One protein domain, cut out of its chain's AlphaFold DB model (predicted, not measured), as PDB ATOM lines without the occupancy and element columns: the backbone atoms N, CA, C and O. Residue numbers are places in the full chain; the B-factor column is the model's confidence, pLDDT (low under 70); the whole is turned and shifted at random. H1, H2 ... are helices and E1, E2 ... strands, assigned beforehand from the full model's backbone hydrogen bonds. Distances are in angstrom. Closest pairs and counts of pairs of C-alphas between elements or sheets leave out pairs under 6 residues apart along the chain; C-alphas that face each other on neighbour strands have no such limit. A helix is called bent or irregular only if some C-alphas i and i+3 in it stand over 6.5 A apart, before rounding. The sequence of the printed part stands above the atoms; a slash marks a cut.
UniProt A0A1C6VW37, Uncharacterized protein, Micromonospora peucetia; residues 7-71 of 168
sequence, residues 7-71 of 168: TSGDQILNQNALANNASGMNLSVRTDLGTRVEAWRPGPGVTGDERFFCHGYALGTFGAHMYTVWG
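AT A GLANCE: This is residues 7 to 71 of the 168 residues of an uncharacterized protein of Micromonospora peucetia (UniProt A0A1C6VW37). A strongly twisted sheet of three strands, E1, E2 and E3, makes one side of this domain, and three short helices follow it in a turn of chain that starts at the end of E3 and comes back to E3. H1 is by the end of E3 and the beginning of E2, H2 is off the sheet, and after H3 the chain folds back so that residues 68 to 69 pair with residues 39 to 40 of E3. The printed part has 65 residues, with three named strands and then three named helices in the order E1, E2, E3, H1, H2, H3; the sheet's order is E1, E2, E3, antiparallel throughout, and the class is mixed, helices and strands. The whole is compact, with a radius of gyration of the C-alphas of 11.1 A, and spans 30 by 24 by 20 A.

IN THESE COORDINATES: E2, residues 22 to 30, is 22.9 A long and bends by 52 degrees at residue 25. E1, residues 11 to 19, begins at C-alpha 11 at (138.114, 185.727, 130.731), is 18.0 A long and bends by 83 degrees at residue 16. E3, residues 36 to 42, is 19.2 A long and ends at C-alpha 42 at (123.014, 187.877, 130.746). H1 is residues 48 to 51, 6.4 A, neither bent nor irregular, but only just. H2 is residues 54 to 58, 5.9 A. H3, residues 61 to 65, is 5.3 A long and ends at C-alpha 65 at (129.017, 195.793, 136.476).

HOW THE PARTS SIT: The strands form a meander, each the antiparallel neighbour of the one before. E2 is the inner strand; E1 and E3 are edge strands. The hairpin E1 and E2 has an angle of 145 degrees between directions, with N 13 and O 26 at 2.8 A, within hydrogen-bond range. In the hairpin E2 and E3 the angle is 152 degrees, and N 27 and O 39 are 2.8 A apart, within hydrogen-bond range. H1 only grazes the sheet, with residues 50 to 51; the C-alphas of Pro 42 and Arg 51, the closest of E3 and H1, are 5.3 A apart. H3 only grazes the sheet, with residues 61 to 65, and E3 and H3 are near each other. H2 is not on the sheet, but only just, with 4 pairs of C-alphas within 10 A. H2 and H3 only just touch, only at the corner by their link, with 3 pairs of C-alphas within 8 A; the closest are those of Gly 56 and Phe 62, 4.9 A. H1 and H2 are apart. In H2 and H3 every O i to N i+4 pair is within hydrogen-bond range; H1 is too short for such a pair, and its one O i to N i+3 pair is not within range.

THE WHOLE: The C-alphas of Leu 33 and Gly 45, the two farthest apart, are 32.3 A apart. The printed part, residues 7 to 71, has no cut, and the five links between named elements are tight. The mean pLDDT of the printed part is 95.1, and no printed residue is under 70.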
ATOM      1  N   THR A   7     141.209 193.216 129.097       93.06
ATOM      2  CA  THR A   7     142.556 193.787 128.944       93.06
ATOM      3  C   THR A   7     143.410 193.597 130.192       93.06
ATOM      4  O   THR A   7     144.625 193.443 130.089       93.06
ATOM      5  N   SER A   8     142.777 193.514 131.362       87.50
ATOM      6  CA  SER A   8     143.435 193.218 132.635       87.50
ATOM      7  C   SER A   8     143.343 191.741 133.037       87.50
ATOM      8  O   SER A   8     143.693 191.371 134.160       87.50
ATOM      9  N   GLY A   9     142.963 190.872 132.092       88.00
ATOM     10  CA  GLY A   9     143.095 189.422 132.218       88.00
ATOM     11  C   GLY A   9     141.876 188.699 132.787       88.00
ATOM     12  O   GLY A   9     142.028 187.559 133.240       88.00
ATOM     13  N   ASP A  10     140.696 189.321 132.775       94.88
ATOM     14  CA  ASP A  10     139.432 188.599 132.919       94.88
ATOM     15  C   ASP A  10     139.157 187.751 131.665       94.88
ATOM     16  O   ASP A  10     139.720 187.981 130.593       94.88
ATOM     17  N   GLN A  11     138.317 186.723 131.790       96.69
ATOM     18  CA  GLN A  11     138.114 185.727 130.731       96.69
ATOM     19  C   GLN A  11     136.642 185.381 130.559       96.69
ATOM     20  O   GLN A  11     135.893 185.339 131.530       96.69
ATOM     21  N   ILE A  12     136.241 185.061 129.328       97.25
ATOM     22  CA  ILE A  12     134.984 184.356 129.078       97.25
ATOM     23  C   ILE A  12     135.269 182.862 129.230       97.25
ATOM     24  O   ILE A  12     136.008 182.289 128.435       97.25
ATOM     25  N   LEU A  13     134.694 182.244 130.257       97.31
ATOM     26  CA  LEU A  13     134.911 180.833 130.584       97.31
ATOM     27  C   LEU A  13     133.966 179.917 129.798       97.31
ATOM     28  O   LEU A  13     134.351 178.825 129.392       97.31
ATOM     29  N   ASN A  14     132.727 180.365 129.569       97.38
ATOM     30  CA  ASN A  14     131.737 179.663 128.754       97.38
ATOM     31  C   ASN A  14     130.789 180.674 128.093       97.38
ATOM     32  O   ASN A  14     130.132 181.441 128.792       97.38
ATOM     33  N   GLN A  15     130.689 180.657 126.759       96.69
ATOM     34  CA  GLN A  15     129.797 181.553 126.007       96.69
ATOM     35  C   GLN A  15     128.316 181.158 126.059       96.69
ATOM     36  O   GLN A  15     127.466 182.006 125.812       96.69
ATOM     37  N   ASN A  16     128.010 179.896 126.374       95.94
ATOM     38  CA  ASN A  16     126.662 179.333 126.353       95.94
ATOM     39  C   ASN A  16     126.313 178.777 127.740       95.94
ATOM     40  O   ASN A  16     126.174 177.567 127.931       95.94
ATOM     41  N   ALA A  17     126.238 179.661 128.732       96.44
ATOM     42  CA  ALA A  17     125.908 179.312 130.108       96.44
ATOM     43  C   ALA A  17     124.447 179.647 130.430       96.44
ATOM     44  O   ALA A  17     123.922 180.684 130.020       96.44
ATOM     45  N   LEU A  18     123.802 178.784 131.216       95.19
ATOM     46  CA  LEU A  18     122.460 179.019 131.739       95.19
ATOM     47  C   LEU A  18     122.521 179.340 133.230       95.19
ATOM     48  O   LEU A  18     123.223 178.670 133.984       95.19
ATOM     49  N   ALA A  19     121.720 180.310 133.655       93.06
ATOM     50  CA  ALA A  19     121.463 180.596 135.058       93.06
ATOM     51  C   ALA A  19     119.950 180.671 135.267       93.06
ATOM     52  O   ALA A  19     119.286 181.523 134.686       93.06
ATOM     53  N   ASN A  20     119.385 179.738 136.040       90.88
ATOM     54  CA  ASN A  20     117.929 179.597 136.200       90.88
ATOM     55  C   ASN A  20     117.172 179.571 134.851       90.88
ATOM     56  O   ASN A  20     116.152 180.233 134.693       90.88
ATOM     57  N   ASN A  21     117.696 178.825 133.871       92.12
ATOM     58  CA  ASN A  21     117.205 178.741 132.484       92.12
ATOM     59  C   ASN A  21     117.318 180.029 131.641       92.12
ATOM     60  O   ASN A  21     116.991 179.988 130.457       92.12
ATOM     61  N   ALA A  22     117.832 181.136 132.184       95.44
ATOM     62  CA  ALA A  22     118.155 182.330 131.404       95.44
ATOM     63  C   ALA A  22     119.523 182.177 130.719       95.44
ATOM     64  O   ALA A  22     120.484 181.691 131.323       95.44
ATOM     65  N   SER A  23     119.617 182.599 129.457       96.44
ATOM     66  CA  SER A  23     120.835 182.480 128.650       96.44
ATOM     67  C   SER A  23     121.857 183.573 128.950       96.44
ATOM     68  O   SER A  23     121.532 184.740 129.149       96.44
ATOM     69  N   GLY A  24     123.133 183.209 128.956       96.88
ATOM     70  CA  GLY A  24     124.217 184.157 129.159       96.88
ATOM     71  C   GLY A  24     125.581 183.508 129.028       96.88
ATOM     72  O   GLY A  24     125.739 182.483 128.368       96.88
ATOM     73  N   MET A  25     126.572 184.118 129.662       97.81
ATOM     74  CA  MET A  25     127.957 183.667 129.622       97.81
ATOM     75  C   MET A  25     128.562 183.655 131.018       97.81
ATOM     76  O   MET A  25     128.281 184.541 131.826       97.81
ATOM     77  N   ASN A  26     129.426 182.677 131.277       98.19
ATOM     78  CA  ASN A  26     130.247 182.664 132.478       98.19
ATOM     79  C   ASN A  26     131.548 183.415 132.220       98.19
ATOM     80  O   ASN A  26     132.220 183.207 131.205       98.19
ATOM     81  N   LEU A  27     131.893 184.278 133.163       97.31
ATOM     82  CA  LEU A  27     133.046 185.156 133.154       97.31
ATOM     83  C   LEU A  27     133.906 184.860 134.380       97.31
ATOM     84  O   LEU A  27     133.373 184.612 135.459       97.31
ATOM     85  N   SER A  28     135.221 184.962 134.236       97.50
ATOM     86  CA  SER A  28     136.112 185.211 135.364       97.50
ATOM     87  C   SER A  28     136.138 186.715 135.601       97.50
ATOM     88  O   SER A  28     136.519 187.448 134.696       97.50
ATOM     89  N   VAL A  29     135.761 187.160 136.793       97.06
ATOM     90  CA  VAL A  29     135.861 188.554 137.255       97.06
ATOM     91  C   VAL A  29     136.730 188.603 138.507       97.06
ATOM     92  O   VAL A  29     137.077 187.556 139.056       97.06
ATOM     93  N   ARG A  30     137.082 189.801 138.972       96.88
ATOM     94  CA  ARG A  30     137.903 189.979 140.172       96.88
ATOM     95  C   ARG A  30     137.141 190.643 141.306       96.88
ATOM     96  O   ARG A  30     136.312 191.529 141.083       96.88
ATOM     97  N   THR A  31     137.452 190.217 142.518       96.81
ATOM     98  CA  THR A  31     137.131 190.952 143.739       96.81
ATOM     99  C   THR A  31     137.930 192.254 143.814       96.81
ATOM    100  O   THR A  31     138.851 192.482 143.022       96.81
ATOM    101  N   ASP A  32     137.617 193.112 144.784       93.62
ATOM    102  CA  ASP A  32     138.365 194.356 145.016       93.62
ATOM    103  C   ASP A  32     139.844 194.102 145.355       93.62
ATOM    104  O   ASP A  32     140.705 194.875 144.931       93.62
ATOM    105  N   LEU A  33     140.163 192.975 146.006       94.50
ATOM    106  CA  LEU A  33     141.542 192.552 146.291       94.50
ATOM    107  C   LEU A  33     142.221 191.805 145.126       94.50
ATOM    108  O   LEU A  33     143.393 191.445 145.220       94.50
ATOM    109  N   GLY A  34     141.519 191.602 144.008       94.75
ATOM    110  CA  GLY A  34     142.077 191.030 142.781       94.75
ATOM    111  C   GLY A  34     141.961 189.508 142.653       94.75
ATOM    112  O   GLY A  34     142.408 188.957 141.642       94.75
ATOM    113  N   THR A  35     141.342 188.819 143.612       96.94
ATOM    114  CA  THR A  35     141.072 187.379 143.519       96.94
ATOM    115  C   THR A  35     140.040 187.100 142.435       96.94
ATOM    116  O   THR A  35     139.024 187.784 142.324       96.94
ATOM    117  N   ARG A  36     140.284 186.071 141.619       96.56
ATOM    118  CA  ARG A  36     139.364 185.677 140.549       96.56
ATOM    119  C   ARG A  36     138.210 184.834 141.077       96.56
ATOM    120  O   ARG A  36     138.426 183.835 141.760       96.56
ATOM    121  N   VAL A  37     136.999 185.193 140.668       97.50
ATOM    122  CA  VAL A  37     135.764 184.449 140.924       97.50
ATOM    123  C   VAL A  37     134.935 184.343 139.651       97.50
ATOM    124  O   VAL A  37     135.072 185.149 138.730       97.50
ATOM    125  N   GLU A  38     134.052 183.351 139.586       97.56
ATOM    126  CA  GLU A  38     133.150 183.209 138.447       97.56
ATOM    127  C   GLU A  38     131.855 183.989 138.651       97.56
ATOM    128  O   GLU A  38     131.199 183.909 139.696       97.56
ATOM    129  N   ALA A  39     131.442 184.671 137.593       97.81
ATOM    130  CA  ALA A  39     130.167 185.349 137.501       97.81
ATOM    131  C   ALA A  39     129.441 184.958 136.213       97.81
ATOM    132  O   ALA A  39     130.050 184.521 135.240       97.81
ATOM    133  N   TRP A  40     128.130 185.148 136.197       97.94
ATOM    134  CA  TRP A  40     127.293 185.028 135.016       97.94
ATOM    135  C   TRP A  40     126.843 186.407 134.544       97.94
ATOM    136  O   TRP A  40     126.414 187.244 135.343       97.94
ATOM    137  N   ARG A  41     126.914 186.641 133.236       97.56
ATOM    138  CA  ARG A  41     126.400 187.843 132.574       97.56
ATOM    139  C   ARG A  41     125.267 187.457 131.623       97.56
ATOM    140  O   ARG A  41     125.469 186.537 130.826       97.56
ATOM    141  N   PRO A  42     124.122 188.162 131.648       97.06
ATOM    142  CA  PRO A  42     123.014 187.877 130.746       97.06
ATOM    143  C   PRO A  42     123.398 188.063 129.279       97.06
ATOM    144  O   PRO A  42     124.151 188.972 128.924       97.06
ATOM    145  N   GLY A  43     122.841 187.212 128.421       96.00
ATOM    146  CA  GLY A  43     122.904 187.380 126.975       96.00
ATOM    147  C   GLY A  43     122.030 188.549 126.496       96.00
ATOM    148  O   GLY A  43     121.153 189.015 127.226       96.00
ATOM    149  N   PRO A  44     122.210 189.010 125.247       92.69
ATOM    150  CA  PRO A  44     121.509 190.183 124.715       92.69
ATOM    151  C   PRO A  44     119.980 190.025 124.630       92.69
ATOM    152  O   PRO A  44     119.271 191.023 124.585       92.69
ATOM    153  N   GLY A  45     119.469 188.789 124.603       91.31
ATOM    154  CA  GLY A  45     118.030 188.504 124.572       91.31
ATOM    155  C   GLY A  45     117.355 188.434 125.946       91.31
ATOM    156  O   GLY A  45     116.134 188.336 126.003       91.31
ATOM    157  N   VAL A  46     118.115 188.470 127.045       93.88
ATOM    158  CA  VAL A  46     117.555 188.407 128.402       93.88
ATOM    159  C   VAL A  46     117.092 189.794 128.829       93.88
ATOM    160  O   VAL A  46     117.843 190.769 128.759       93.88
ATOM    161  N   THR A  47     115.854 189.897 129.308       91.12
ATOM    162  CA  THR A  47     115.221 191.184 129.631       91.12
ATOM    163  C   THR A  47     114.635 191.195 131.040       91.12
ATOM    164  O   THR A  47     114.589 190.177 131.726       91.12
ATOM    165  N   GLY A  48     114.250 192.387 131.509       89.88
ATOM    166  CA  GLY A  48     113.617 192.554 132.815       89.88
ATOM    167  C   GLY A  48     114.481 192.029 133.960       89.88
ATOM    168  O   GLY A  48     115.665 192.367 134.067       89.88
ATOM    169  N   ASP A  49     113.872 191.203 134.794       90.44
ATOM    170  CA  ASP A  49     114.448 190.711 136.038       90.44
ATOM    171  C   ASP A  49     115.244 189.413 135.867       90.44
ATOM    172  O   ASP A  49     115.980 189.014 136.761       90.44
ATOM    173  N   GLU A  50     115.202 188.778 134.700       91.69
ATOM    174  CA  GLU A  50     116.017 187.594 134.394       91.69
ATOM    175  C   GLU A  50     117.505 187.927 134.214       91.69
ATOM    176  O   GLU A  50     118.361 187.046 134.197       91.69
ATOM    177  N   ARG A  51     117.829 189.218 134.087       93.75
ATOM    178  CA  ARG A  51     119.195 189.704 133.871       93.75
ATOM    179  C   ARG A  51     120.087 189.580 135.107       93.75
ATOM    180  O   ARG A  51     121.302 189.721 134.985       93.75
ATOM    181  N   PHE A  52     119.503 189.341 136.280       93.62
ATOM    182  CA  PHE A  52     120.226 189.265 137.543       93.62
ATOM    183  C   PHE A  52     119.538 188.371 138.572       93.62
ATOM    184  O   PHE A  52     118.320 188.193 138.566       93.62
ATOM    185  N   PHE A  53     120.335 187.847 139.501       94.62
ATOM    186  CA  PHE A  53     119.865 186.959 140.569       94.62
ATOM    187  C   PHE A  53     120.194 187.513 141.954       94.62
ATOM    188  O   PHE A  53     120.835 188.558 142.066       94.62
ATOM    189  N   CYS A  54     119.758 186.809 143.003       94.88
ATOM    190  CA  CYS A  54     119.935 187.178 144.411       94.88
ATOM    191  C   CYS A  54     121.312 187.763 144.730       94.88
ATOM    192  O   CYS A  54     121.389 188.853 145.286       94.88
ATOM    193  N   HIS A  55     122.393 187.088 144.343       95.38
ATOM    194  CA  HIS A  55     123.749 187.545 144.650       95.38
ATOM    195  C   HIS A  55     124.153 188.757 143.811       95.38
ATOM    196  O   HIS A  55     124.719 189.709 144.334       95.38
ATOM    197  N   GLY A  56     123.803 188.774 142.522       94.50
ATOM    198  CA  GLY A  56     124.077 189.914 141.647       94.50
ATOM    199  C   GLY A  56     123.365 191.189 142.094       94.50
ATOM    200  O   GLY A  56     123.917 192.283 141.984       94.50
ATOM    201  N   TYR A  57     122.156 191.032 142.635       96.69
ATOM    202  CA  TYR A  57     121.408 192.103 143.276       96.69
ATOM    203  C   TYR A  57     122.039 192.516 144.606       96.69
ATOM    204  O   TYR A  57     122.412 193.674 144.768       96.69
ATOM    205  N   ALA A  58     122.194 191.572 145.539       96.88
ATOM    206  CA  ALA A  58     122.584 191.879 146.910       96.88
ATOM    207  C   ALA A  58     124.010 192.425 147.026       96.88
ATOM    208  O   ALA A  58     124.275 193.298 147.847       96.88
ATOM    209  N   LEU A  59     124.919 191.971 146.162       96.50
ATOM    210  CA  LEU A  59     126.280 192.498 146.089       96.50
ATOM    211  C   LEU A  59     126.373 193.820 145.302       96.50
ATOM    212  O   LEU A  59     127.445 194.419 145.216       96.50
ATOM    213  N   GLY A  60     125.284 194.246 144.652       95.31
ATOM    214  CA  GLY A  60     125.257 195.390 143.739       95.31
ATOM    215  C   GLY A  60     126.021 195.173 142.426       95.31
ATOM    216  O   GLY A  60     126.090 196.084 141.598       95.31
ATOM    217  N   THR A  61     126.578 193.979 142.191       96.06
ATOM    218  CA  THR A  61     127.427 193.705 141.023       96.06
ATOM    219  C   THR A  61     126.663 193.792 139.717       96.06
ATOM    220  O   THR A  61     127.231 194.185 138.702       96.06
ATOM    221  N   PHE A  62     125.369 193.468 139.710       94.50
ATOM    222  CA  PHE A  62     124.587 193.620 138.493       94.50
ATOM    223  C   PHE A  62     124.365 195.095 138.156       94.50
ATOM    224  O   PHE A  62     124.617 195.496 137.025       94.50
ATOM    225  N   GLY A  63     123.959 195.907 139.135       93.19
ATOM    226  CA  GLY A  63     123.717 197.334 138.916       93.19
ATOM    227  C   GLY A  63     124.972 198.087 138.471       93.19
ATOM    228  O   GLY A  63     124.893 198.931 137.585       93.19
ATOM    229  N   ALA A  64     126.130 197.759 139.051       93.62
ATOM    230  CA  ALA A  64     127.388 198.444 138.759       93.62
ATOM    231  C   ALA A  64     128.177 197.840 137.582       93.62
ATOM    232  O   ALA A  64     128.890 198.562 136.883       93.62
ATOM    233  N   HIS A  65     128.098 196.523 137.367       95.62
ATOM    234  CA  HIS A  65     129.017 195.793 136.476       95.62
ATOM    235  C   HIS A  65     128.334 194.791 135.530       95.62
ATOM    236  O   HIS A  65     129.007 194.128 134.730       95.62
ATOM    237  N   MET A  66     127.001 194.696 135.579       95.25
ATOM    238  CA  MET A  66     126.185 193.861 134.693       95.25
ATOM    239  C   MET A  66     126.527 192.362 134.770       95.25
ATOM    240  O   MET A  66     126.587 191.680 133.744       95.25
ATOM    241  N   TYR A  67     126.774 191.835 135.974       96.75
ATOM    242  CA  TYR A  67     126.921 190.394 136.213       96.75
ATOM    243  C   TYR A  67     126.425 189.961 137.602       96.75
ATOM    244  O   TYR A  67     126.289 190.767 138.524       96.75
ATOM    245  N   THR A  68     126.190 188.660 137.757       96.50
ATOM    246  CA  THR A  68     125.831 187.995 139.018       96.50
ATOM    247  C   THR A  68     126.935 187.024 139.420       96.50
ATOM    248  O   THR A  68     127.281 186.146 138.639       96.50
ATOM    249  N   VAL A  69     127.471 187.145 140.634       96.56
ATOM    250  CA  VAL A  69     128.425 186.166 141.185       96.56
ATOM    251  C   VAL A  69     127.712 184.844 141.484       96.56
ATOM    252  O   VAL A  69     126.595 184.840 142.004       96.56
ATOM    253  N   TRP A  70     128.349 183.715 141.171       95.00
ATOM    254  CA  TRP A  70     127.811 182.398 141.519       95.00
ATOM    255  C   TRP A  70     127.941 182.104 143.017       95.00
ATOM    256  O   TRP A  70     128.981 182.376 143.613       95.00
ATOM    257  N   GLY A  71     126.927 181.461 143.609       92.62
ATOM    258  CA  GLY A  71     126.862 181.193 145.056       92.62
ATOM    259  C   GLY A  71     128.095 180.483 145.625       92.62
ATOM    260  O   GLY A  71     128.584 180.862 146.684       92.62
TER     261      GLY A  71